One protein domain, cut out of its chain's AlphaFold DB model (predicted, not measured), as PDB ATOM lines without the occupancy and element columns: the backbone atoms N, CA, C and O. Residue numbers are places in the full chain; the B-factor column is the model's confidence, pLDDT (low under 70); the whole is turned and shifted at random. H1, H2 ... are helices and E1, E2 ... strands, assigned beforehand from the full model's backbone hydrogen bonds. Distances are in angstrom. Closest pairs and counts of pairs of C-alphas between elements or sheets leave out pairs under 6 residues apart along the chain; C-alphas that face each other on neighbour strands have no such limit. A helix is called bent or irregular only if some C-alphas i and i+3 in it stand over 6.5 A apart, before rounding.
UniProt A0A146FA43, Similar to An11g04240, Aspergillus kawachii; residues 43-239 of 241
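This is residues 43 to 239 of the 241 residues of the protein "Similar to An11g04240" of Aspergillus kawachii (UniProt A0A146FA43). Two four-stranded sheets, E1 E2 E3 E4 and E5 E6 E9 E10, lie partly face to face with their strands crossed, as a sandwich. The long, bent strands E1 and E2 reach past it toward H1 at one end, and a small third sheet, E7 E8 E11, lies toward that end too. The 197 printed residues hold, in order, E1 H1 E2 E3 H2 E4 E5 E6 E7 E8 H3 E9 E10 E11; the sheets, in the strand orders given, are antiparallel. The class is mostly strand, though under half of the residues are in named elements. The whole is compact, radius of gyration of the C-alphas 18.1 A, spanning 53 by 36 by 36 A.

E1, residues 49 to 61, begins at C-alpha 49 (37.637, 122.607, 40.808) and is 33.2 A long. H1 is residues 68 to 73, E2 residues 81 to 94, 33.3 A. E3 is residues 107 to 113, 20.1 A; H2 127 to 131; E4 136 to 141; E5 160 to 162; E6 169 to 174, 17.5 A. E7 is residues 184 to 189, E8 196 to 203, 21.6 A, H3 206 to 211, E9 219 to 224, E10 229 to 234. E11, residues 237 to 239, ends at C-alpha 239 (32.770, 88.988, 35.418).

The sheet E1 E2 E3 E4 is twisted, its C-alphas up to 10.3 A off its best plane. E1 bends by 64 degrees at residue 53 and E2 by 74 degrees at residue 87. N 52 and O 91 are 2.8 A apart; in the hairpin E2 and E3, N 90 and O 111 are 2.9 A apart; between E3 and E4, N 110 and O 140, 2.8 A. The strands of the sheet E5 E6 E9 E10 stand at 61 degrees to these. Between E6 and E9, N 171 and O 222 are 2.8 A apart. The closest C-alphas of E1 and E10, Tyr 52 and Ala 229, are 7.2 A apart. E10 runs on into E11 at 60 degrees. N 202 of E8 and O 238 of E11 are 2.9 A apart. The closest C-alphas of E4 and E7, Lys 137 and Trp 184, are 5.1 A apart. H2 only grazes the first sheet, with residues 130 to 131. H1 and H3 are irregular (C-alphas 69 and 72 are 7.3 A apart, 206 and 209 7.1 A) and on no sheet. H2 has its O i to N i+4 pair within hydrogen-bond range; H1 and H3 have 0 of 2 each, and 2 of 3 O i to N i+3 pairs.

The C-alphas farthest apart, Asp 150 and Ser 194, are 55.9 A apart. The printed part has no cut. The long links are E2 to E3, E3 to H2 and E4 to E5. Mean pLDDT of the printed part is 71.9; 74 residues are under 70, among them 63 to 73, 142 to 156 and 204 to 216.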
ATOM      1  N   ILE A  43      41.994 113.694  49.886       61.03
ATOM      2  CA  ILE A  43      42.739 113.663  48.614       61.03
ATOM      3  C   ILE A  43      41.856 113.969  47.393       61.03
ATOM      4  O   ILE A  43      42.344 114.518  46.412       61.03
ATOM      5  N   LEU A  44      40.553 113.674  47.463       57.53
ATOM      6  CA  LEU A  44      39.636 113.960  46.365       57.53
ATOM      7  C   LEU A  44      39.480 115.455  46.123       57.53
ATOM      8  O   LEU A  44      39.242 115.821  44.990       57.53
ATOM      9  N   ASP A  45      39.654 116.315  47.127       61.97
ATOM     10  CA  ASP A  45      39.434 117.756  46.980       61.97
ATOM     11  C   ASP A  45      40.732 118.556  46.815       61.97
ATOM     12  O   ASP A  45      40.740 119.775  47.016       61.97
ATOM     13  N   TYR A  46      41.841 117.881  46.510       61.97
ATOM     14  CA  TYR A  46      43.158 118.507  46.514       61.97
ATOM     15  C   TYR A  46      43.302 119.570  45.417       61.97
ATOM     16  O   TYR A  46      43.919 120.603  45.654       61.97
ATOM     17  N   TRP A  47      42.650 119.374  44.266       66.25
ATOM     18  CA  TRP A  47      42.725 120.278  43.115       66.25
ATOM     19  C   TRP A  47      41.712 121.426  43.176       66.25
ATOM     20  O   TRP A  47      40.664 121.357  43.845       66.25
ATOM     21  N   VAL A  48      41.992 122.491  42.425       66.62
ATOM     22  CA  VAL A  48      41.022 123.563  42.171       66.62
ATOM     23  C   VAL A  48      39.986 123.069  41.183       66.62
ATOM     24  O   VAL A  48      40.299 122.630  40.080       66.62
ATOM     25  N   GLY A  49      38.729 123.120  41.604       70.56
ATOM     26  CA  GLY A  49      37.637 122.607  40.808       70.56
ATOM     27  C   GLY A  49      36.315 122.572  41.547       70.56
ATOM     28  O   GLY A  49      36.184 123.023  42.687       70.56
ATOM     29  N   SER A  50      35.332 122.013  40.856       71.50
ATOM     30  CA  SER A  50      33.994 121.747  41.360       71.50
ATOM     31  C   SER A  50      33.841 120.263  41.656       71.50
ATOM     32  O   SER A  50      34.134 119.419  40.812       71.50
ATOM     33  N   TYR A  51      33.358 119.966  42.858       76.12
ATOM     34  CA  TYR A  51      33.215 118.614  43.383       76.12
ATOM     35  C   TYR A  51      31.744 118.329  43.619       76.12
ATOM     36  O   TYR A  51      31.065 119.037  44.367       76.12
ATOM     37  N   TYR A  52      31.249 117.299  42.949       76.00
ATOM     38  CA  TYR A  52      29.850 116.923  42.948       76.00
ATOM     39  C   TYR A  52      29.709 115.576  43.638       76.00
ATOM     40  O   TYR A  52      30.099 114.541  43.095       76.00
ATOM     41  N   ASN A  53      29.120 115.598  44.832       82.50
ATOM     42  CA  ASN A  53      28.602 114.382  45.444       82.50
ATOM     43  C   ASN A  53      27.387 113.933  44.641       82.50
ATOM     44  O   ASN A  53      26.453 114.714  44.428       82.50
ATOM     45  N   GLY A  54      27.424 112.692  44.180       81.12
ATOM     46  CA  GLY A  54      26.453 112.156  43.251       81.12
ATOM     47  C   GLY A  54      25.831 110.851  43.714       81.12
ATOM     48  O   GLY A  54      26.299 110.171  44.628       81.12
ATOM     49  N   THR A  55      24.763 110.510  43.004       83.56
ATOM     50  CA  THR A  55      24.222 109.161  42.951       83.56
ATOM     51  C   THR A  55      24.537 108.600  41.571       83.56
ATOM     52  O   THR A  55      24.262 109.242  40.557       83.56
ATOM     53  N   THR A  56      25.082 107.390  41.518       86.38
ATOM     54  CA  THR A  56      25.406 106.703  40.266       86.38
ATOM     55  C   THR A  56      24.506 105.497  40.082       86.38
ATOM     56  O   THR A  56      24.406 104.642  40.960       86.38
ATOM     57  N   ASN A  57      23.876 105.410  38.912       85.25
ATOM     58  CA  ASN A  57      23.152 104.222  38.485       85.25
ATOM     59  C   ASN A  57      24.054 103.415  37.550       85.25
ATOM     60  O   ASN A  57      24.446 103.901  36.493       85.25
ATOM     61  N   VAL A  58      24.378 102.190  37.946       82.88
ATOM     62  CA  VAL A  58      25.115 101.222  37.136       82.88
ATOM     63  C   VAL A  58      24.105 100.275  36.510       82.88
ATOM     64  O   VAL A  58      23.408  99.546  37.220       82.88
ATOM     65  N   GLU A  59      24.028 100.291  35.185       84.44
ATOM     66  CA  GLU A  59      23.207  99.370  34.411       84.44
ATOM     67  C   GLU A  59      24.082  98.256  33.827       84.44
ATOM     68  O   GLU A  59      24.978  98.499  33.023       84.44
ATOM     69  N   LEU A  60      23.823  97.022  34.251       79.50
ATOM     70  CA  LEU A  60      24.499  95.824  33.770       79.50
ATOM     71  C   LEU A  60      23.587  95.114  32.783       79.50
ATOM     72  O   LEU A  60      22.623  94.464  33.186       79.50
ATOM     73  N   SER A  61      23.899  95.242  31.499       77.31
ATOM     74  CA  SER A  61      23.193  94.540  30.433       77.31
ATOM     75  C   SER A  61      23.981  93.303  30.018       77.31
ATOM     76  O   SER A  61      25.111  93.396  29.546       77.31
ATOM     77  N   PHE A  62      23.379  92.131  30.196       73.38
ATOM     78  CA  PHE A  62      23.990  90.841  29.888       73.38
ATOM     79  C   PHE A  62      23.631  90.435  28.462       73.38
ATOM     80  O   PHE A  62      22.596  89.817  28.205       73.38
ATOM     81  N   TYR A  63      24.483  90.794  27.510       66.00
ATOM     82  CA  TYR A  63      24.308  90.426  26.111       66.00
ATOM     83  C   TYR A  63      25.070  89.147  25.771       66.00
ATOM     84  O   TYR A  63      26.148  88.859  26.282       66.00
ATOM     85  N   THR A  64      24.530  88.390  24.822       55.50
ATOM     86  CA  THR A  64      25.203  87.225  24.231       55.50
ATOM     87  C   THR A  64      26.306  87.613  23.238       55.50
ATOM     88  O   THR A  64      26.955  86.730  22.694       55.50
ATOM     89  N   GLY A  65      26.518  88.915  23.002       55.53
ATOM     90  CA  GLY A  65      27.158  89.514  21.822       55.53
ATOM     91  C   GLY A  65      28.432  88.849  21.294       55.53
ATOM     92  O   GLY A  65      28.451  88.432  20.144       55.53
ATOM     93  N   LEU A  66      29.494  88.711  22.084       47.56
ATOM     94  CA  LEU A  66      30.787  88.197  21.585       47.56
ATOM     95  C   LEU A  66      31.124  86.787  22.086       47.56
ATOM     96  O   LEU A  66      32.052  86.145  21.600       47.56
ATOM     97  N   ALA A  67      30.306  86.272  23.003       49.38
ATOM     98  CA  ALA A  67      30.369  84.921  23.539       49.38
ATOM     99  C   ALA A  67      29.039  84.194  23.277       49.38
ATOM    100  O   ALA A  67      28.512  83.502  24.144       49.38
ATOM    101  N   THR A  68      28.462  84.352  22.081       46.34
ATOM    102  CA  THR A  68      27.163  83.750  21.701       46.34
ATOM    103  C   THR A  68      27.162  82.239  21.911       46.34
ATOM    104  O   THR A  68      26.176  81.665  22.380       46.34
ATOM    105  N   ASN A  69      28.318  81.618  21.677       50.09
ATOM    106  CA  ASN A  69      28.580  80.205  21.920       50.09
ATOM    107  C   ASN A  69      28.540  79.822  23.401       50.09
ATOM    108  O   ASN A  69      28.478  78.641  23.691       50.09
ATOM    109  N   TRP A  70      28.633  80.775  24.326       54.09
ATOM    110  CA  TRP A  70      28.722  80.581  25.777       54.09
ATOM    111  C   TRP A  70      27.446  81.024  26.499       54.09
ATOM    112  O   TRP A  70      27.356  80.912  27.717       54.09
ATOM    113  N   SER A  71      26.429  81.472  25.758       55.25
ATOM    114  CA  SER A  71      25.105  81.817  26.295       55.25
ATOM    115  C   SER A  71      24.458  80.673  27.091       55.25
ATOM    116  O   SER A  71      23.697  80.923  28.022       55.25
ATOM    117  N   PHE A  72      24.817  79.419  26.791       61.84
ATOM    118  CA  PHE A  72      24.384  78.249  27.557       61.84
ATOM    119  C   PHE A  72      24.970  78.181  28.977       61.84
ATOM    120  O   PHE A  72      24.448  77.433  29.798       61.84
ATOM    121  N   HIS A  73      26.048  78.914  29.274       63.28
ATOM    122  CA  HIS A  73      26.684  78.874  30.587       63.28
ATOM    123  C   HIS A  73      25.891  79.638  31.648       63.28
ATOM    124  O   HIS A  73      25.969  79.236  32.804       63.28
ATOM    125  N   CYS A  74      25.131  80.682  31.275       73.06
ATOM    126  CA  CYS A  74      24.357  81.521  32.206       73.06
ATOM    127  C   CYS A  74      22.986  81.950  31.648       73.06
ATOM    128  O   CYS A  74      22.716  83.147  31.521       73.06
ATOM    129  N   PRO A  75      22.096  80.992  31.326       75.75
ATOM    130  CA  PRO A  75      20.806  81.258  30.689       75.75
ATOM    131  C   PRO A  75      19.901  82.205  31.486       75.75
ATOM    132  O   PRO A  75      19.133  82.946  30.880       75.75
ATOM    133  N   ASN A  76      20.004  82.221  32.819       77.50
ATOM    134  CA  ASN A  76      19.164  83.068  33.671       77.50
ATOM    135  C   ASN A  76      19.502  84.564  33.595       77.50
ATOM    136  O   ASN A  76      18.667  85.388  33.958       77.50
ATOM    137  N   LEU A  77      20.713  84.915  33.153       76.19
ATOM    138  CA  LEU A  77      21.153  86.306  33.045       76.19
ATOM    139  C   LEU A  77      21.140  86.815  31.605       76.19
ATOM    140  O   LEU A  77      21.095  88.021  31.396       76.19
ATOM    141  N   VAL A  78      21.137  85.934  30.606       76.75
ATOM    142  CA  VAL A  78      21.113  86.333  29.193       76.75
ATOM    143  C   VAL A  78      19.916  87.242  28.885       76.75
ATOM    144  O   VAL A  78      18.776  86.921  29.212       76.75
ATOM    145  N   ASN A  79      20.182  88.356  28.198       75.19
ATOM    146  CA  ASN A  79      19.209  89.389  27.824       75.19
ATOM    147  C   ASN A  79      18.487  90.026  29.018       75.19
ATOM    148  O   ASN A  79      17.399  90.583  28.860       75.19
ATOM    149  N   THR A  80      19.076  89.943  30.210       77.56
ATOM    150  CA  THR A  80      18.601  90.682  31.375       77.56
ATOM    151  C   THR A  80      19.410  91.956  31.552       77.56
ATOM    152  O   THR A  80      20.581  92.041  31.171       77.56
ATOM    153  N   THR A  81      18.760  92.939  32.161       81.31
ATOM    154  CA  THR A  81      19.387  94.184  32.582       81.31
ATOM    155  C   THR A  81      19.171  94.331  34.077       81.31
ATOM    156  O   THR A  81      18.042  94.206  34.560       81.31
ATOM    157  N   VAL A  82      20.247  94.581  34.816       80.75
ATOM    158  CA  VAL A  82      20.190  94.829  36.256       80.75
ATOM    159  C   VAL A  82      20.728  96.212  36.556       80.75
ATOM    160  O   VAL A  82      21.858  96.537  36.207       80.75
ATOM    161  N   THR A  83      19.932  97.005  37.264       84.31
ATOM    162  CA  THR A  83      20.323  98.340  37.707       84.31
ATOM    163  C   THR A  83      20.699  98.310  39.184       84.31
ATOM    164  O   THR A  83      19.960  97.775  40.017       84.31
ATOM    165  N   LYS A  84      21.844  98.898  39.525       80.62
ATOM    166  CA  LYS A  84      22.277  99.144  40.903       80.62
ATOM    167  C   LYS A  84      22.535 100.626  41.098       80.62
ATOM    168  O   LYS A  84      23.074 101.279  40.213       80.62
ATOM    169  N   GLN A  85      22.159 101.134  42.260       84.81
ATOM    170  CA  GLN A  85      22.378 102.521  42.635       84.81
ATOM    171  C   GLN A  85      23.433 102.597  43.738       84.81
ATOM    172  O   GLN A  85      23.403 101.800  44.679       84.81
ATOM    173  N   TYR A  86      24.350 103.550  43.600       80.38
ATOM    174  CA  TYR A  86      25.381 103.882  44.575       80.38
ATOM    175  C   TYR A  86      25.240 105.352  44.960       80.38
ATOM    176  O   TYR A  86      25.265 106.215  44.086       80.38
ATOM    177  N   ASP A  87      25.124 105.635  46.256       84.06
ATOM    178  CA  ASP A  87      24.880 106.992  46.788       84.06
ATOM    179  C   ASP A  87      26.155 107.660  47.323       84.06
ATOM    180  O   ASP A  87      26.119 108.636  48.068       84.06
ATOM    181  N   SER A  88      27.311 107.074  47.025       86.38
ATOM    182  CA  SER A  88      28.612 107.549  47.488       86.38
ATOM    183  C   SER A  88      29.551 107.632  46.300       86.38
ATOM    184  O   SER A  88      30.477 106.835  46.158       86.38
ATOM    185  N   THR A  89      29.263 108.574  45.403       86.19
ATOM    186  CA  THR A  89      30.111 108.857  44.247       86.19
ATOM    187  C   THR A  89      30.530 110.315  44.219       86.19
ATOM    188  O   THR A  89      29.823 111.193  44.718       86.19
ATOM    189  N   VAL A  90      31.713 110.558  43.668       84.94
ATOM    190  CA  VAL A  90      32.269 111.898  43.499       84.94
ATOM    191  C   VAL A  90      32.635 112.064  42.038       84.94
ATOM    192  O   VAL A  90      33.436 111.296  41.506       84.94
ATOM    193  N   LEU A  91      32.042 113.072  41.405       82.69
ATOM    194  CA  LEU A  91      32.500 113.606  40.132       82.69
ATOM    195  C   LEU A  91      33.211 114.925  40.412       82.69
ATOM    196  O   LEU A  91      32.619 115.848  40.968       82.69
ATOM    197  N   ALA A  92      34.469 115.018  40.019       79.38
ATOM    198  CA  ALA A  92      35.242 116.239  40.116       79.38
ATOM    199  C   ALA A  92      35.519 116.784  38.721       79.38
ATOM    200  O   ALA A  92      35.922 116.035  37.833       79.38
ATOM    201  N   LEU A  93      35.302 118.085  38.549       77.12
ATOM    202  CA  LEU A  93      35.691 118.856  37.373       77.12
ATOM    203  C   LEU A  93      36.706 119.898  37.836       77.12
ATOM    204  O   LEU A  93      36.360 120.837  38.551       77.12
ATOM    205  N   THR A  94      37.959 119.705  37.468       75.00
ATOM    206  CA  THR A  94      39.117 120.439  37.975       75.00
ATOM    207  C   THR A  94      39.859 121.130  36.845       75.00
ATOM    208  O   THR A  94      39.724 120.774  35.670       75.00
ATOM    209  N   GLU A  95      40.620 122.157  37.202       71.12
ATOM    210  CA  GLU A  95      41.521 122.803  36.258       71.12
ATOM    211  C   GLU A  95      42.580 121.791  35.786       71.12
ATOM    212  O   GLU A  95      43.152 121.072  36.613       71.12
ATOM    213  N   PRO A  96      42.839 121.687  34.469       69.44
ATOM    214  CA  PRO A  96      43.959 120.900  33.972       69.44
ATOM    215  C   PRO A  96      45.276 121.385  34.586       69.44
ATOM    216  O   PRO A  96      45.499 122.589  34.718       69.44
ATOM    217  N   ASN A  97      46.173 120.455  34.926       63.75
ATOM    218  CA  ASN A  97      47.494 120.810  35.445       63.75
ATOM    219  C   ASN A  97      48.268 121.659  34.408       63.75
ATOM    220  O   ASN A  97      48.233 121.383  33.209       63.75
ATOM    221  N   THR A  98      49.014 122.669  34.860       61.81
ATOM    222  CA  THR A  98      49.909 123.482  34.020       61.81
ATOM    223  C   THR A  98      50.988 122.677  33.286       61.81
ATOM    224  O   THR A  98      51.519 123.150  32.281       61.81
ATOM    225  N   TYR A  99      51.318 121.477  33.770       62.97
ATOM    226  CA  TYR A  99      52.264 120.546  33.140       62.97
ATOM    227  C   TYR A  99      51.608 119.593  32.133       62.97
ATOM    228  O   TYR A  99      52.297 118.787  31.503       62.97
ATOM    229  N   ASN A 100      50.288 119.680  31.970       62.09
ATOM    230  CA  ASN A 100      49.534 118.821  31.078       62.09
ATOM    231  C   ASN A 100      49.830 119.147  29.608       62.09
ATOM    232  O   ASN A 100      49.751 120.298  29.167       62.09
ATOM    233  N   VAL A 101      50.206 118.124  28.842       60.03
ATOM    234  CA  VAL A 101      50.556 118.268  27.429       60.03
ATOM    235  C   VAL A 101      49.358 117.916  26.566       60.03
ATOM    236  O   VAL A 101      49.084 116.753  26.296       60.03
ATOM    237  N   GLY A 102      48.686 118.943  26.059       64.12
ATOM    238  CA  GLY A 102      47.512 118.789  25.211       64.12
ATOM    239  C   GLY A 102      46.580 119.978  25.361       64.12
ATOM    240  O   GLY A 102      46.899 120.951  26.041       64.12
ATOM    241  N   TYR A 103      45.428 119.911  24.702       66.44
ATOM    242  CA  TYR A 103      44.339 120.846  24.945       66.44
ATOM    243  C   TYR A 103      43.150 120.057  25.472       66.44
ATOM    244  O   TYR A 103      42.386 119.508  24.684       66.44
ATOM    245  N   ASP A 104      43.010 120.029  26.794       70.62
ATOM    246  CA  ASP A 104      41.796 119.567  27.452       70.62
ATOM    247  C   ASP A 104      41.174 120.738  28.212       70.62
ATOM    248  O   ASP A 104      41.863 121.405  28.982       70.62
ATOM    249  N   PRO A 105      39.883 121.037  27.993       72.06
ATOM    250  CA  PRO A 105      39.236 122.182  28.622       72.06
ATOM    251  C   PRO A 105      38.998 121.974  30.124       72.06
ATOM    252  O   PRO A 105      38.795 122.953  30.837       72.06
ATOM    253  N   VAL A 106      38.986 120.721  30.593       74.62
ATOM    254  CA  VAL A 106      38.806 120.329  31.998       74.62
ATOM    255  C   VAL A 106      39.575 119.037  32.272       74.62
ATOM    256  O   VAL A 106      39.589 118.143  31.426       74.62
ATOM    257  N   ASN A 107      40.149 118.904  33.467       76.12
ATOM    258  CA  ASN A 107      40.460 117.589  34.018       76.12
ATOM    259  C   ASN A 107      39.229 117.116  34.784       76.12
ATOM    260  O   ASN A 107      38.682 117.865  35.592       76.12
ATOM    261  N   ALA A 108      38.780 115.891  34.561       78.44
ATOM    262  CA  ALA A 108      37.703 115.360  35.369       78.44
ATOM    263  C   ALA A 108      38.012 113.954  35.871       78.44
ATOM    264  O   ALA A 108      38.828 113.220  35.325       78.44
ATOM    265  N   PHE A 109      37.388 113.581  36.972       80.88
ATOM    266  CA  PHE A 109      37.513 112.234  37.488       80.88
ATOM    267  C   PHE A 109      36.252 111.838  38.216       80.88
ATOM    268  O   PHE A 109      35.554 112.654  38.818       80.88
ATOM    269  N   PHE A 110      35.960 110.553  38.128       84.81
ATOM    270  CA  PHE A 110      34.803 109.934  38.719       84.81
ATOM    271  C   PHE A 110      35.267 108.815  39.636       84.81
ATOM    272  O   PHE A 110      36.019 107.938  39.218       84.81
ATOM    273  N   THR A 111      34.799 108.825  40.877       85.75
ATOM    274  CA  THR A 111      35.052 107.749  41.833       85.75
ATOM    275  C   THR A 111      33.738 107.260  42.420       85.75
ATOM    276  O   THR A 111      32.848 108.043  42.754       85.75
ATOM    277  N   MET A 112      33.616 105.945  42.542       87.75
ATOM    278  CA  MET A 112      32.478 105.259  43.133       87.75
ATOM    279  C   MET A 112      32.954 104.463  44.338       87.75
ATOM    280  O   MET A 112      33.889 103.667  44.240       87.75
ATOM    281  N   TRP A 113      32.277 104.656  45.460       86.94
ATOM    282  CA  TRP A 113      32.655 104.099  46.751       86.94
ATOM    283  C   TRP A 113      31.571 103.182  47.296       86.94
ATOM    284  O   TRP A 113      30.445 103.112  46.798       86.94
ATOM    285  N   SER A 114      31.920 102.469  48.362       83.56
ATOM    286  CA  SER A 114      30.938 101.747  49.169       83.56
ATOM    287  C   SER A 114      29.875 102.709  49.719       83.56
ATOM    288  O   SER A 114      30.180 103.848  50.066       83.56
ATOM    289  N   ASN A 115      28.623 102.261  49.824       80.19
ATOM    290  CA  ASN A 115      27.543 103.113  50.332       80.19
ATOM    291  C   ASN A 115      27.844 103.617  51.753       80.19
ATOM    292  O   ASN A 115      28.205 102.832  52.630       80.19
ATOM    293  N   ASN A 116      27.613 104.914  51.980       80.56
ATOM    294  CA  ASN A 116      27.923 105.632  53.223       80.56
ATOM    295  C   ASN A 116      29.423 105.692  53.546       80.56
ATOM    296  O   ASN A 116      29.803 105.731  54.719       80.56
ATOM    297  N   PHE A 117      30.280 105.679  52.521       83.62
ATOM    298  CA  PHE A 117      31.717 105.833  52.712       83.62
ATOM    299  C   PHE A 117      32.042 107.159  53.409       83.62
ATOM    300  O   PHE A 117      31.513 108.218  53.069       83.62
ATOM    301  N   ASN A 118      32.924 107.094  54.404       83.94
ATOM    302  CA  ASN A 118      33.364 108.267  55.139       83.94
ATOM    303  C   ASN A 118      34.656 108.811  54.523       83.94
ATOM    304  O   ASN A 118      35.743 108.386  54.890       83.94
ATOM    305  N   PHE A 119      34.547 109.815  53.658       78.56
ATOM    306  CA  PHE A 119      35.697 110.427  52.981       78.56
ATOM    307  C   PHE A 119      36.768 111.006  53.921       78.56
ATOM    308  O   PHE A 119      37.910 111.179  53.503       78.56
ATOM    309  N   SER A 120      36.450 111.259  55.199       76.94
ATOM    310  CA  SER A 120      37.455 111.685  56.190       76.94
ATOM    311  C   SER A 120      38.447 110.586  56.589       76.94
ATOM    312  O   SER A 120      39.439 110.886  57.248       76.94
ATOM    313  N   THR A 121      38.192 109.327  56.215       78.56
ATOM    314  CA  THR A 121      39.112 108.208  56.461       78.56
ATOM    315  C   THR A 121      40.117 108.004  55.341       78.56
ATOM    316  O   THR A 121      41.005 107.167  55.501       78.56
ATOM    317  N   LEU A 122      39.979 108.723  54.221       75.06
ATOM    318  CA  LEU A 122      40.953 108.639  53.142       75.06
ATOM    319  C   LEU A 122      42.332 109.062  53.665       75.06
ATOM    320  O   LEU A 122      42.420 110.017  54.450       75.06
ATOM    321  N   PRO A 123      43.406 108.361  53.260       65.25
ATOM    322  CA  PRO A 123      44.755 108.771  53.607       65.25
ATOM    323  C   PRO A 123      45.031 110.195  53.092       65.25
ATOM    324  O   PRO A 123      44.288 110.742  52.271       65.25
ATOM    325  N   GLY A 124      46.101 110.814  53.603       60.91
ATOM    326  CA  GLY A 124      46.593 112.099  53.091       60.91
ATOM    327  C   GLY A 124      46.888 112.053  51.580       60.91
ATOM    328  O   GLY A 124      46.677 111.025  50.944       60.91
ATOM    329  N   PRO A 125      47.380 113.145  50.974       55.94
ATOM    330  CA  PRO A 125      47.508 113.254  49.521       55.94
ATOM    331  C   PRO A 125      48.566 112.283  48.967       55.94
ATOM    332  O   PRO A 125      49.735 112.624  48.826       55.94
ATOM    333  N   SER A 126      48.155 111.048  48.688       62.41
ATOM    334  CA  SER A 126      48.929 110.017  48.010       62.41
ATOM    335  C   SER A 126      48.041 109.320  46.989       62.41
ATOM    336  O   SER A 126      47.056 108.680  47.364       62.41
ATOM    337  N   TRP A 127      48.415 109.425  45.719       63.06
ATOM    338  CA  TRP A 127      47.736 108.758  44.614       63.06
ATOM    339  C   TRP A 127      47.582 107.251  44.840       63.06
ATOM    340  O   TRP A 127      46.470 106.726  44.783       63.06
ATOM    341  N   ASP A 128      48.677 106.593  45.221       65.75
ATOM    342  CA  ASP A 128      48.712 105.155  45.503       65.75
ATOM    343  C   ASP A 128      47.719 104.778  46.614       65.75
ATOM    344  O   ASP A 128      46.979 103.806  46.502       65.75
ATOM    345  N   GLY A 129      47.611 105.609  47.657       67.31
ATOM    346  CA  GLY A 129      46.675 105.385  48.759       67.31
ATOM    347  C   GLY A 129      45.200 105.493  48.361       67.31
ATOM    348  O   GLY A 129      44.361 104.875  49.009       67.31
ATOM    349  N   LEU A 130      44.873 106.249  47.307       71.94
ATOM    350  CA  LEU A 130      43.520 106.295  46.753       71.94
ATOM    351  C   LEU A 130      43.226 105.052  45.909       71.94
ATOM    352  O   LEU A 130      42.148 104.477  46.034       71.94
ATOM    353  N   GLN A 131      44.176 104.649  45.058       69.12
ATOM    354  CA  GLN A 131      44.025 103.488  44.178       69.12
ATOM    355  C   GLN A 131      43.931 102.169  44.955       69.12
ATOM    356  O   GLN A 131      43.162 101.287  44.579       69.12
ATOM    357  N   GLU A 132      44.688 102.041  46.045       71.81
ATOM    358  CA  GLU A 132      44.743 100.827  46.862       71.81
ATOM    359  C   GLU A 132      43.641 100.756  47.937       71.81
ATOM    360  O   GLU A 132      43.553  99.760  48.665       71.81
ATOM    361  N   ASP A 133      42.780 101.775  48.065       79.19
ATOM    362  CA  ASP A 133      41.714 101.758  49.070       79.19
ATOM    363  C   ASP A 133      40.676 100.673  48.740       79.19
ATOM    364  O   ASP A 133      39.948 100.739  47.751       79.19
ATOM    365  N   ALA A 134      40.550  99.678  49.622       78.88
ATOM    366  CA  ALA A 134      39.626  98.553  49.452       78.88
ATOM    367  C   ALA A 134      38.135  98.961  49.370       78.88
ATOM    368  O   ALA A 134      37.272  98.160  48.989       78.88
ATOM    369  N   SER A 135      37.808 100.193  49.761       83.50
ATOM    370  CA  SER A 135      36.463 100.763  49.704       83.50
ATOM    371  C   SER A 135      36.139 101.373  48.343       83.50
ATOM    372  O   SER A 135      34.944 101.539  48.053       83.50
ATOM    373  N   LEU A 136      37.159 101.683  47.532       83.88
ATOM    374  CA  LEU A 136      37.011 102.160  46.163       83.88
ATOM    375  C   LEU A 136      36.448 101.027  45.300       83.88
ATOM    376  O   LEU A 136      37.013  99.940  45.202       83.88
ATOM    377  N   LYS A 137      35.284 101.263  44.692       84.75
ATOM    378  CA  LYS A 137      34.604 100.280  43.835       84.75
ATOM    379  C   LYS A 137      34.950 100.460  42.376       84.75
ATOM    380  O   LYS A 137      35.040  99.486  41.641       84.75
ATOM    381  N   PHE A 138      35.100 101.700  41.948       83.75
ATOM    382  CA  PHE A 138      35.417 102.014  40.570       83.75
ATOM    383  C   PHE A 138      35.954 103.431  40.502       83.75
ATOM    384  O   PHE A 138      35.432 104.318  41.181       83.75
ATOM    385  N   ALA A 139      36.960 103.651  39.669       81.38
ATOM    386  CA  ALA A 139      37.412 104.988  39.361       81.38
ATOM    387  C   ALA A 139      37.766 105.140  37.889       81.38
ATOM    388  O   ALA A 139      38.326 104.238  37.261       81.38
ATOM    389  N   VAL A 140      37.439 106.321  37.378       79.88
ATOM    390  CA  VAL A 140      37.835 106.791  36.060       79.88
ATOM    391  C   VAL A 140      38.514 108.133  36.226       79.88
ATOM    392  O   VAL A 140      37.903 109.078  36.724       79.88
ATOM    393  N   PHE A 141      39.764 108.216  35.792       76.44
ATOM    394  CA  PHE A 141      40.586 109.415  35.893       76.44
ATOM    395  C   PHE A 141      40.929 109.901  34.499       76.44
ATOM    396  O   PHE A 141      41.552 109.171  33.724       76.44
ATOM    397  N   LEU A 142      40.452 111.101  34.167       69.44
ATOM    398  CA  LEU A 142      40.438 111.572  32.792       69.44
ATOM    399  C   LEU A 142      41.740 112.277  32.377       69.44
ATOM    400  O   LEU A 142      42.136 112.206  31.216       69.44
ATOM    401  N   SER A 143      42.498 112.779  33.348       64.69
ATOM    402  CA  SER A 143      43.954 112.872  33.268       64.69
ATOM    403  C   SER A 143      44.564 112.233  34.508       64.69
ATOM    404  O   SER A 143      43.901 112.133  35.549       64.69
ATOM    405  N   ASP A 144      45.828 111.832  34.421       58.84
ATOM    406  CA  ASP A 144      46.556 111.484  35.631       58.84
ATOM    407  C   ASP A 144      46.645 112.733  36.516       58.84
ATOM    408  O   ASP A 144      46.957 113.828  36.024       58.84
ATOM    409  N   PRO A 145      46.336 112.616  37.814       51.53
ATOM    410  CA  PRO A 145      46.730 113.629  38.765       51.53
ATOM    411  C   PRO A 145      48.243 113.538  38.924       51.53
ATOM    412  O   PRO A 145      48.763 112.807  39.766       51.53
ATOM    413  N   ASP A 146      48.958 114.217  38.039       51.50
ATOM    414  CA  ASP A 146      50.404 114.286  38.128       51.50
ATOM    415  C   ASP A 146      50.787 115.341  39.164       51.50
ATOM    416  O   ASP A 146      50.377 116.493  39.045       51.50
ATOM    417  N   TYR A 147      51.566 114.909  40.154       49.75
ATOM    418  CA  TYR A 147      52.110 115.718  41.245       49.75
ATOM    419  C   TYR A 147      53.566 116.147  40.982       49.75
ATOM    420  O   TYR A 147      54.228 116.671  41.884       49.75
ATOM    421  N   GLN A 148      54.132 115.834  39.807       43.06
ATOM    422  CA  GLN A 148      55.564 115.987  39.560       43.06
ATOM    423  C   GLN A 148      55.926 117.255  38.781       43.06
ATOM    424  O   GLN A 148      55.575 117.437  37.621       43.06
ATOM    425  N   GLU A 149      56.775 118.071  39.410       43.25
ATOM    426  CA  GLU A 149      57.421 119.271  38.850       43.25
ATOM    427  C   GLU A 149      58.313 118.970  37.616       43.25
ATOM    428  O   GLU A 149      58.615 119.874  36.838       43.25
ATOM    429  N   ASP A 150      58.708 117.700  37.423       48.72
ATOM    430  CA  ASP A 150      59.632 117.224  36.378       48.72
ATOM    431  C   ASP A 150      58.964 116.317  35.313       48.72
ATOM    432  O   ASP A 150      59.640 115.795  34.418       48.72
ATOM    433  N   GLY A 151      57.641 116.123  35.389       52.12
ATOM    434  CA  GLY A 151      56.860 115.251  34.509       52.12
ATOM    435  C   GLY A 151      55.980 116.023  33.527       52.12
ATOM    436  O   GLY A 151      55.540 117.138  33.786       52.12
ATOM    437  N   LYS A 152      55.726 115.437  32.354       56.16
ATOM    438  CA  LYS A 152      54.623 115.864  31.485       56.16
ATOM    439  C   LYS A 152      53.422 115.015  31.870       56.16
ATOM    440  O   LYS A 152      53.429 113.833  31.528       56.16
ATOM    441  N   ALA A 153      52.422 115.606  32.520       57.44
ATOM    442  CA  ALA A 153      51.156 114.922  32.744       57.44
ATOM    443  C   ALA A 153      50.561 114.587  31.370       57.44
ATOM    444  O   ALA A 153      50.450 115.462  30.502       57.44
ATOM    445  N   ILE A 154      50.264 113.310  31.144       61.34
ATOM    446  CA  ILE A 154      49.680 112.842  29.891       61.34
ATOM    447  C   ILE A 154      48.173 112.759  30.106       61.34
ATOM    448  O   ILE A 154      47.699 112.173  31.078       61.34
ATOM    449  N   ASN A 155      47.416 113.350  29.188       67.62
ATOM    450  CA  ASN A 155      45.983 113.120  29.137       67.62
ATOM    451  C   ASN A 155      45.716 111.650  28.843       67.62
ATOM    452  O   ASN A 155      46.184 111.125  27.831       67.62
ATOM    453  N   ASN A 156      44.911 111.013  29.690       69.62
ATOM    454  CA  ASN A 156      44.498 109.636  29.450       69.62
ATOM    455  C   ASN A 156      43.632 109.546  28.180       69.62
ATOM    456  O   ASN A 156      43.535 108.479  27.571       69.62
ATOM    457  N   PHE A 157      43.010 110.656  27.761       73.50
ATOM    458  CA  PHE A 157      42.241 110.782  26.521       73.50
ATOM    459  C   PHE A 157      41.940 112.246  26.194       73.50
ATOM    460  O   PHE A 157      42.080 113.121  27.032       73.50
ATOM    461  N   ASN A 158      41.508 112.504  24.958       76.62
ATOM    462  CA  ASN A 158      41.268 113.859  24.460       76.62
ATOM    463  C   ASN A 158      39.779 114.197  24.464       76.62
ATOM    464  O   ASN A 158      38.970 113.460  23.885       76.62
ATOM    465  N   TRP A 159      39.409 115.340  25.031       80.44
ATOM    466  CA  TRP A 159      38.031 115.809  24.972       80.44
ATOM    467  C   TRP A 159      37.654 116.384  23.612       80.44
ATOM    468  O   TRP A 159      38.362 117.194  23.016       80.44
ATOM    469  N   THR A 160      36.445 116.055  23.173       83.88
ATOM    470  CA  THR A 160      35.752 116.769  22.105       83.88
ATOM    471  C   THR A 160      34.663 117.635  22.717       83.88
ATOM    472  O   THR A 160      33.691 117.130  23.279       83.88
ATOM    473  N   LEU A 161      34.817 118.956  22.608       80.75
ATOM    474  CA  LEU A 161      33.769 119.901  22.979       80.75
ATOM    475  C   LEU A 161      32.706 119.948  21.886       80.75
ATOM    476  O   LEU A 161      32.951 120.424  20.775       80.75
ATOM    477  N   ASN A 162      31.500 119.518  22.234       78.88
ATOM    478  CA  ASN A 162      30.342 119.691  21.380       78.88
ATOM    479  C   ASN A 162      29.856 121.133  21.519       78.88
ATOM    480  O   ASN A 162      29.509 121.585  22.610       78.88
ATOM    481  N   ALA A 163      29.856 121.874  20.409       69.94
ATOM    482  CA  ALA A 163      29.454 123.273  20.412       69.94
ATOM    483  C   ALA A 163      27.993 123.412  20.861       69.94
ATOM    484  O   ALA A 163      27.068 122.989  20.165       69.94
ATOM    485  N   THR A 164      27.787 124.054  22.006       70.62
ATOM    486  CA  THR A 164      26.463 124.426  22.500       70.62
ATOM    487  C   THR A 164      26.304 125.944  22.450       70.62
ATOM    488  O   THR A 164      27.267 126.699  22.578       70.62
ATOM    489  N   GLN A 165      25.080 126.427  22.230       73.00
ATOM    490  CA  GLN A 165      24.787 127.872  22.247       73.00
ATOM    491  C   GLN A 165      24.630 128.428  23.677       73.00
ATOM    492  O   GLN A 165      24.338 129.607  23.863       73.00
ATOM    493  N   GLY A 166      24.811 127.572  24.684       68.12
ATOM    494  CA  GLY A 166      24.678 127.850  26.108       68.12
ATOM    495  C   GLY A 166      24.677 126.542  26.913       68.12
ATOM    496  O   GLY A 166      24.753 125.465  26.318       68.12
ATOM    497  N   PRO A 167      24.587 126.618  28.251       69.69
ATOM    498  CA  PRO A 167      24.453 125.439  29.100       69.69
ATOM    499  C   PRO A 167      23.231 124.564  28.732       69.69
ATOM    500  O   PRO A 167      22.199 125.118  28.335       69.69
ATOM    501  N   PRO A 168      23.300 123.230  28.913       79.19
ATOM    502  CA  PRO A 168      24.465 122.482  29.386       79.19
ATOM    503  C   PRO A 168      25.558 122.385  28.312       79.19
ATOM    504  O   PRO A 168      25.273 122.239  27.126       79.19
ATOM    505  N   TYR A 169      26.813 122.470  28.736       79.88
ATOM    506  CA  TYR A 169      27.974 122.165  27.905       79.88
ATOM    507  C   TYR A 169      28.154 120.653  27.833       79.88
ATOM    508  O   TYR A 169      27.851 119.952  28.800       79.88
ATOM    509  N   SER A 170      28.637 120.153  26.696       84.88
ATOM    510  CA  SER A 170      28.833 118.723  26.469       84.88
ATOM    511  C   SER A 170      30.247 118.452  25.979       84.88
ATOM    512  O   SER A 170      30.707 119.049  25.006       84.88
ATOM    513  N   LEU A 171      30.912 117.532  26.667       86.44
ATOM    514  CA  LEU A 171      32.210 116.985  26.319       86.44
ATOM    515  C   LEU A 171      32.042 115.487  26.074       86.44
ATOM    516  O   LEU A 171      31.314 114.826  26.813       86.44
ATOM    517  N   SER A 172      32.710 114.953  25.060       87.62
ATOM    518  CA  SER A 172      32.754 113.512  24.820       87.62
ATOM    519  C   SER A 172      34.165 113.055  24.489       87.62
ATOM    520  O   SER A 172      34.973 113.822  23.958       87.62
ATOM    521  N   SER A 173      34.481 111.808  24.817       83.81
ATOM    522  CA  SER A 173      35.749 111.193  24.441       83.81
ATOM    523  C   SER A 173      35.592 109.696  24.203       83.81
ATOM    524  O   SER A 173      34.713 109.046  24.769       83.81
ATOM    525  N   THR A 174      36.465 109.160  23.354       82.25
ATOM    526  CA  THR A 174      36.611 107.725  23.118       82.25
ATOM    527  C   THR A 174      37.884 107.254  23.812       82.25
ATOM    528  O   THR A 174      38.952 107.826  23.597       82.25
ATOM    529  N   LEU A 175      37.774 106.230  24.659       76.62
ATOM    530  CA  LEU A 175      38.860 105.792  25.541       76.62
ATOM    531  C   LEU A 175      39.710 104.702  24.865       76.62
ATOM    532  O   LEU A 175      39.427 103.519  25.016       76.62
ATOM    533  N   THR A 176      40.747 105.081  24.114       69.94
ATOM    534  CA  THR A 176      41.512 104.127  23.279       69.94
ATOM    535  C   THR A 176      42.673 103.415  23.992       69.94
ATOM    536  O   THR A 176      43.108 102.367  23.523       69.94
ATOM    537  N   GLU A 177      43.192 103.949  25.108       63.41
ATOM    538  CA  GLU A 177      44.366 103.403  25.834       63.41
ATOM    539  C   GLU A 177      44.226 103.483  27.370       63.41
ATOM    540  O   GLU A 177      45.211 103.526  28.101       63.41
ATOM    541  N   TYR A 178      42.994 103.523  27.879       63.94
ATOM    542  CA  TYR A 178      42.742 103.749  29.304       63.94
ATOM    543  C   TYR A 178      42.914 102.474  30.157       63.94
ATOM    544  O   TYR A 178      42.735 101.377  29.642       63.94
ATOM    545  N   ASP A 179      43.217 102.587  31.457       66.81
ATOM    546  CA  ASP A 179      43.206 101.466  32.420       66.81
ATOM    547  C   ASP A 179      42.300 101.799  33.626       66.81
ATOM    548  O   ASP A 179      42.757 102.381  34.618       66.81
ATOM    549  N   PRO A 180      40.983 101.526  33.523       67.44
ATOM    550  CA  PRO A 180      40.026 101.809  34.590       67.44
ATOM    551  C   PRO A 180      40.363 101.059  35.876       67.44
ATOM    552  O   PRO A 180      40.602  99.854  35.865       67.44
ATOM    553  N   GLN A 181      40.298 101.770  37.001       73.12
ATOM    554  CA  GLN A 181      40.664 101.223  38.303       73.12
ATOM    555  C   GLN A 181      39.454 100.648  39.043       73.12
ATOM    556  O   GLN A 181      38.335 101.171  38.984       73.12
ATOM    557  N   GLY A 182      39.715  99.589  39.808       71.75
ATOM    558  CA  GLY A 182      38.774  98.998  40.752       71.75
ATOM    559  C   GLY A 182      37.991  97.791  40.233       71.75
ATOM    560  O   GLY A 182      38.315  97.132  39.245       71.75
ATOM    561  N   GLY A 183      36.949  97.463  40.981       72.94
ATOM    562  CA  GLY A 183      36.018  96.384  40.716       72.94
ATOM    563  C   GLY A 183      34.927  96.376  41.777       72.94
ATOM    564  O   GLY A 183      35.130  96.804  42.917       72.94
ATOM    565  N   TRP A 184      33.749  95.891  41.414       78.31
ATOM    566  CA  TRP A 184      32.622  95.847  42.337       78.31
ATOM    567  C   TRP A 184      31.966  94.481  42.347       78.31
ATOM    568  O   TRP A 184      31.823  93.826  41.319       78.31
ATOM    569  N   ALA A 185      31.530  94.068  43.531       76.81
ATOM    570  CA  ALA A 185      30.698  92.893  43.696       76.81
ATOM    571  C   ALA A 185      29.221  93.294  43.629       76.81
ATOM    572  O   ALA A 185      28.823  94.336  44.154       76.81
ATOM    573  N   SER A 186      28.391  92.463  43.009       76.94
ATOM    574  CA  SER A 186      26.942  92.631  43.007       76.94
ATOM    575  C   SER A 186      26.249  91.281  43.132       76.94
ATOM    576  O   SER A 186      26.608  90.318  42.462       76.94
ATOM    577  N   ASN A 187      25.214  91.235  43.967       82.62
ATOM    578  CA  ASN A 187      24.364  90.060  44.106       82.62
ATOM    579  C   ASN A 187      23.401  89.974  42.918       82.62
ATOM    580  O   ASN A 187      22.534  90.848  42.764       82.62
ATOM    581  N   LEU A 188      23.550  88.926  42.105       79.81
ATOM    582  CA  LEU A 188      22.723  88.625  40.931       79.81
ATOM    583  C   LEU A 188      22.288  87.159  40.945       79.81
ATOM    584  O   LEU A 188      22.825  86.358  41.701       79.81
ATOM    585  N   ALA A 189      21.322  86.789  40.103       79.06
ATOM    586  CA  ALA A 189      20.908  85.394  39.984       79.06
ATOM    587  C   ALA A 189      22.080  84.498  39.551       79.06
ATOM    588  O   ALA A 189      22.902  84.878  38.714       79.06
ATOM    589  N   SER A 190      22.147  83.289  40.104       78.50
ATOM    590  CA  SER A 190      23.073  82.271  39.615       78.50
ATOM    591  C   SER A 190      22.733  81.851  38.180       78.50
ATOM    592  O   SER A 190      21.579  81.845  37.748       78.50
ATOM    593  N   CYS A 191      23.765  81.455  37.433       75.12
ATOM    594  CA  CYS A 191      23.663  81.098  36.019       75.12
ATOM    595  C   CYS A 191      22.590  80.039  35.714       75.12
ATOM    596  O   CYS A 191      21.859  80.180  34.735       75.12
ATOM    597  N   ASN A 192      22.482  79.022  36.579       74.44
ATOM    598  CA  ASN A 192      21.596  77.863  36.416       74.44
ATOM    599  C   ASN A 192      20.605  77.671  37.583       74.44
ATOM    600  O   ASN A 192      19.939  76.640  37.653       74.44
ATOM    601  N   GLY A 193      20.513  78.624  38.513       72.12
ATOM    602  CA  GLY A 193      19.654  78.532  39.694       72.12
ATOM    603  C   GLY A 193      18.919  79.837  39.989       72.12
ATOM    604  O   GLY A 193      19.102  80.847  39.315       72.12
ATOM    605  N   SER A 194      18.054  79.808  40.999       70.12
ATOM    606  CA  SER A 194      17.320  80.989  41.475       70.12
ATOM    607  C   SER A 194      18.029  81.721  42.611       70.12
ATOM    608  O   SER A 194      17.653  82.846  42.937       70.12
ATOM    609  N   ASP A 195      19.020  81.082  43.230       80.06
ATOM    610  CA  ASP A 195      19.709  81.650  44.381       80.06
ATOM    611  C   ASP A 195      20.644  82.780  43.934       80.06
ATOM    612  O   ASP A 195      21.276  82.664  42.869       80.06
ATOM    613  N   PRO A 196      20.725  83.877  44.712       79.69
ATOM    614  CA  PRO A 196      21.671  84.944  44.451       79.69
ATOM    615  C   PRO A 196      23.103  84.446  44.663       79.69
ATOM    616  O   PRO A 196      23.394  83.722  45.615       79.69
ATOM    617  N   LEU A 197      23.989  84.857  43.765       81.38
ATOM    618  CA  LEU A 197      25.428  84.657  43.832       81.38
ATOM    619  C   LEU A 197      26.105  86.031  43.810       81.38
ATOM    620  O   LEU A 197      25.594  86.964  43.181       81.38
ATOM    621  N   ASP A 198      27.252  86.150  44.470       82.88
ATOM    622  CA  ASP A 198      28.102  87.329  44.343       82.88
ATOM    623  C   ASP A 198      28.853  87.279  43.009       82.88
ATOM    624  O   ASP A 198      29.622  86.359  42.741       82.88
ATOM    625  N   TRP A 199      28.626  88.289  42.176       77.62
ATOM    626  CA  TRP A 199      29.333  88.489  40.918       77.62
ATOM    627  C   TRP A 199      30.348  89.600  41.084       77.62
ATOM    628  O   TRP A 199      29.967  90.715  41.440       77.62
ATOM    629  N   ASN A 200      31.612  89.317  40.787       77.31
ATOM    630  CA  ASN A 200      32.656  90.332  40.783       77.31
ATOM    631  C   ASN A 200      32.815  90.879  39.371       77.31
ATOM    632  O   ASN A 200      33.065  90.128  38.430       77.31
ATOM    633  N   PHE A 201      32.656  92.188  39.233       77.75
ATOM    634  CA  PHE A 201      32.821  92.923  37.994       77.75
ATOM    635  C   PHE A 201      34.133  93.674  38.037       77.75
ATOM    636  O   PHE A 201      34.371  94.484  38.934       77.75
ATOM    637  N   HIS A 202      34.952  93.423  37.026       73.19
ATOM    638  CA  HIS A 202      36.160  94.179  36.780       73.19
ATOM    639  C   HIS A 202      36.026  94.850  35.418       73.19
ATOM    640  O   HIS A 202      35.672  94.175  34.439       73.19
ATOM    641  N   PRO A 203      36.286  96.162  35.330       71.06
ATOM    642  CA  PRO A 203      36.469  96.822  34.050       71.06
ATOM    643  C   PRO A 203      37.456  96.015  33.204       71.06
ATOM    644  O   PRO A 203      38.497  95.581  33.702       71.06
ATOM    645  N   ALA A 204      37.111  95.722  31.951       65.00
ATOM    646  CA  ALA A 204      38.032  94.987  31.101       65.00
ATOM    647  C   ALA A 204      39.230  95.899  30.755       65.00
ATOM    648  O   ALA A 204      39.001  96.976  30.206       65.00
ATOM    649  N   PRO A 205      40.490  95.499  31.033       60.88
ATOM    650  CA  PRO A 205      41.644  96.271  30.587       60.88
ATOM    651  C   PRO A 205      41.732  96.187  29.063       60.88
ATOM    652  O   PRO A 205      41.647  95.100  28.492       60.88
ATOM    653  N   TRP A 206      41.919  97.321  28.396       55.09
ATOM    654  CA  TRP A 206      41.627  97.521  26.970       55.09
ATOM    655  C   TRP A 206      42.595  96.827  25.992       55.09
ATOM    656  O   TRP A 206      42.378  96.816  24.782       55.09
ATOM    657  N   THR A 207      43.589  96.083  26.496       54.09
ATOM    658  CA  THR A 207      44.426  95.159  25.698       54.09
ATOM    659  C   THR A 207      43.693  93.881  25.250       54.09
ATOM    660  O   THR A 207      44.302  92.944  24.725       54.09
ATOM    661  N   VAL A 208      42.362  93.826  25.382       50.47
ATOM    662  CA  VAL A 208      41.509  92.712  24.930       50.47
ATOM    663  C   VAL A 208      41.591  92.483  23.410       50.47
ATOM    664  O   VAL A 208      41.551  91.331  22.969       50.47
ATOM    665  N   ASN A 209      41.840  93.539  22.625       49.94
ATOM    666  CA  ASN A 209      42.047  93.446  21.174       49.94
ATOM    667  C   ASN A 209      43.299  92.625  20.810       49.94
ATOM    668  O   ASN A 209      43.284  91.859  19.845       49.94
ATOM    669  N   GLY A 210      44.356  92.689  21.631       50.22
ATOM    670  CA  GLY A 210      45.548  91.839  21.492       50.22
ATOM    671  C   GLY A 210      45.280  90.352  21.762       50.22
ATOM    672  O   GLY A 210      46.076  89.502  21.368       50.22
ATOM    673  N   ASN A 211      44.136  90.035  22.378       50.56
ATOM    674  CA  ASN A 211      43.667  88.680  22.671       50.56
ATOM    675  C   ASN A 211      42.562  88.199  21.704       50.56
ATOM    676  O   ASN A 211      41.935  87.172  21.960       50.56
ATOM    677  N   GLY A 212      42.311  88.914  20.596       52.06
ATOM    678  CA  GLY A 212      41.370  88.498  19.542       52.06
ATOM    679  C   GLY A 212      39.885  88.721  19.854       52.06
ATOM    680  O   GLY A 212      39.020  88.237  19.125       52.06
ATOM    681  N   LEU A 213      39.583  89.450  20.926       56.59
ATOM    682  CA  LEU A 213      38.240  89.857  21.322       56.59
ATOM    683  C   LEU A 213      38.073  91.324  20.896       56.59
ATOM    684  O   LEU A 213      38.508  92.223  21.605       56.59
ATOM    685  N   TYR A 214      37.539  91.548  19.692       62.47
ATOM    686  CA  TYR A 214      37.347  92.881  19.107       62.47
ATOM    687  C   TYR A 214      36.190  93.617  19.800       62.47
ATOM    688  O   TYR A 214      35.043  93.504  19.362       62.47
ATOM    689  N   LEU A 215      36.482  94.329  20.889       65.44
ATOM    690  CA  LEU A 215      35.500  95.143  21.617       65.44
ATOM    691  C   LEU A 215      35.464  96.567  21.042       65.44
ATOM    692  O   LEU A 215      36.517  97.069  20.641       65.44
ATOM    693  N   PRO A 216      34.293  97.231  20.982       68.44
ATOM    694  CA  PRO A 216      34.247  98.657  20.687       68.44
ATOM    695  C   PRO A 216      34.907  99.458  21.818       68.44
ATOM    696  O   PRO A 216      34.795  99.093  22.991       68.44
ATOM    697  N   ASP A 217      35.561 100.565  21.465       72.81
ATOM    698  CA  ASP A 217      36.149 101.469  22.451       72.81
ATOM    699  C   ASP A 217      35.044 102.118  23.313       72.81
ATOM    700  O   ASP A 217      33.974 102.457  22.787       72.81
ATOM    701  N   PRO A 218      35.272 102.337  24.620       75.44
ATOM    702  CA  PRO A 218      34.342 103.046  25.480       75.44
ATOM    703  C   PRO A 218      34.127 104.456  25.009       75.44
ATOM    704  O   PRO A 218      35.038 105.117  24.502       75.44
ATOM    705  N   VAL A 219      32.948 104.952  25.341       81.62
ATOM    706  CA  VAL A 219      32.626 106.361  25.201       81.62
ATOM    707  C   VAL A 219      32.292 106.912  26.574       81.62
ATOM    708  O   VAL A 219      31.484 106.333  27.310       81.62
ATOM    709  N   VAL A 220      32.944 108.023  26.908       83.44
ATOM    710  CA  VAL A 220      32.603 108.856  28.056       83.44
ATOM    711  C   VAL A 220      31.954 110.138  27.557       83.44
ATOM    712  O   VAL A 220      32.494 110.824  26.689       83.44
ATOM    713  N   ASP A 221      30.804 110.467  28.131       87.56
ATOM    714  CA  ASP A 221      30.082 111.705  27.878       87.56
ATOM    715  C   ASP A 221      29.909 112.460  29.192       87.56
ATOM    716  O   ASP A 221      29.422 111.915  30.183       87.56
ATOM    717  N   LEU A 222      30.282 113.735  29.192       85.44
ATOM    718  CA  LEU A 222      30.143 114.638  30.321       85.44
ATOM    719  C   LEU A 222      29.261 115.820  29.919       85.44
ATOM    720  O   LEU A 222      29.526 116.511  28.934       85.44
ATOM    721  N   GLN A 223      28.218 116.071  30.702       84.81
ATOM    722  CA  GLN A 223      27.341 117.227  30.543       84.81
ATOM    723  C   GLN A 223      27.300 118.038  31.826       84.81
ATOM    724  O   GLN A 223      27.118 117.469  32.900       84.81
ATOM    725  N   PHE A 224      27.425 119.360  31.729       79.75
ATOM    726  CA  PHE A 224      27.386 120.223  32.906       79.75
ATOM    727  C   PHE A 224      26.800 121.603  32.609       79.75
ATOM    728  O   PHE A 224      26.970 122.152  31.522       79.75
ATOM    729  N   ASP A 225      26.117 122.186  33.591       71.12
ATOM    730  CA  ASP A 225      25.472 123.505  33.472       71.12
ATOM    731  C   ASP A 225      25.862 124.495  34.585       71.12
ATOM    732  O   ASP A 225      25.232 125.540  34.758       71.12
ATOM    733  N   GLY A 226      26.907 124.163  35.348       63.81
ATOM    734  CA  GLY A 226      27.378 124.939  36.498       63.81
ATOM    735  C   GLY A 226      26.629 124.651  37.803       63.81
ATOM    736  O   GLY A 226      27.031 125.153  38.850       63.81
ATOM    737  N   LYS A 227      25.570 123.830  37.780       67.88
ATOM    738  CA  LYS A 227      24.878 123.338  38.985       67.88
ATOM    739  C   LYS A 227      24.871 121.822  39.063       67.88
ATOM    740  O   LYS A 227      24.994 121.265  40.149       67.88
ATOM    741  N   ILE A 228      24.701 121.179  37.918       71.62
ATOM    742  CA  ILE A 228      24.589 119.738  37.766       71.62
ATOM    743  C   ILE A 228      25.678 119.302  36.795       71.62
ATOM    744  O   ILE A 228      25.922 119.968  35.787       71.62
ATOM    745  N   ALA A 229      26.319 118.182  37.110       78.38
ATOM    746  CA  ALA A 229      27.234 117.491  36.221       78.38
ATOM    747  C   ALA A 229      26.789 116.028  36.115       78.38
ATOM    748  O   ALA A 229      26.544 115.376  37.128       78.38
ATOM    749  N   ASN A 230      26.660 115.536  34.887       76.88
ATOM    750  CA  ASN A 230      26.283 114.165  34.581       76.88
ATOM    751  C   ASN A 230      27.396 113.532  33.758       76.88
ATOM    752  O   ASN A 230      27.753 114.060  32.705       76.88
ATOM    753  N   ILE A 231      27.900 112.398  34.229       80.94
ATOM    754  CA  ILE A 231      28.834 111.563  33.486       80.94
ATOM    755  C   ILE A 231      28.133 110.265  33.088       80.94
ATOM    756  O   ILE A 231      27.505 109.607  33.919       80.94
ATOM    757  N   SER A 232      28.247 109.913  31.815       82.50
ATOM    758  CA  SER A 232      27.814 108.635  31.264       82.50
ATOM    759  C   SER A 232      29.036 107.908  30.735       82.50
ATOM    760  O   SER A 232      29.857 108.497  30.036       82.50
ATOM    761  N   LEU A 233      29.151 106.629  31.071       79.19
ATOM    762  CA  LEU A 233      30.244 105.785  30.624       79.19
ATOM    763  C   LEU A 233      29.686 104.446  30.173       79.19
ATOM    764  O   LEU A 233      29.008 103.760  30.937       79.19
ATOM    765  N   ILE A 234      29.989 104.087  28.932       75.56
ATOM    766  CA  ILE A 234      29.615 102.800  28.357       75.56
ATOM    767  C   ILE A 234      30.895 101.989  28.207       75.56
ATOM    768  O   ILE A 234      31.770 102.361  27.430       75.56
ATOM    769  N   LEU A 235      31.006 100.900  28.966       70.81
ATOM    770  CA  LEU A 235      32.161 100.007  28.943       70.81
ATOM    771  C   LEU A 235      31.734  98.543  29.014       70.81
ATOM    772  O   LEU A 235      30.649  98.216  29.502       70.81
ATOM    773  N   GLU A 236      32.616  97.658  28.560       71.81
ATOM    774  CA  GLU A 236      32.478  96.226  28.789       71.81
ATOM    775  C   GLU A 236      33.183  95.818  30.088       71.81
ATOM    776  O   GLU A 236      34.309  96.232  30.380       71.81
ATOM    777  N   VAL A 237      32.517  94.973  30.872       62.41
ATOM    778  CA  VAL A 237      33.061  94.404  32.109       62.41
ATOM    779  C   VAL A 237      33.291  92.916  31.950       62.41
ATOM    780  O   VAL A 237      32.468  92.192  31.387       62.41
ATOM    781  N   ARG A 238      34.391  92.432  32.521       66.88
ATOM    782  CA  ARG A 238      34.556  91.003  32.774       66.88
ATOM    783  C   ARG A 238      33.912  90.679  34.104       66.88
ATOM    784  O   ARG A 238      34.008  91.455  35.054       66.88
ATOM    785  N   SER A 239      33.280  89.517  34.165       61.28
ATOM    786  CA  SER A 239      32.770  88.988  35.418       61.28
ATOM    787  C   SER A 239      33.415  87.660  35.765       61.28
ATOM    788  O   SER A 239      33.709  86.844  34.888       61.28
TER     789      SER A 239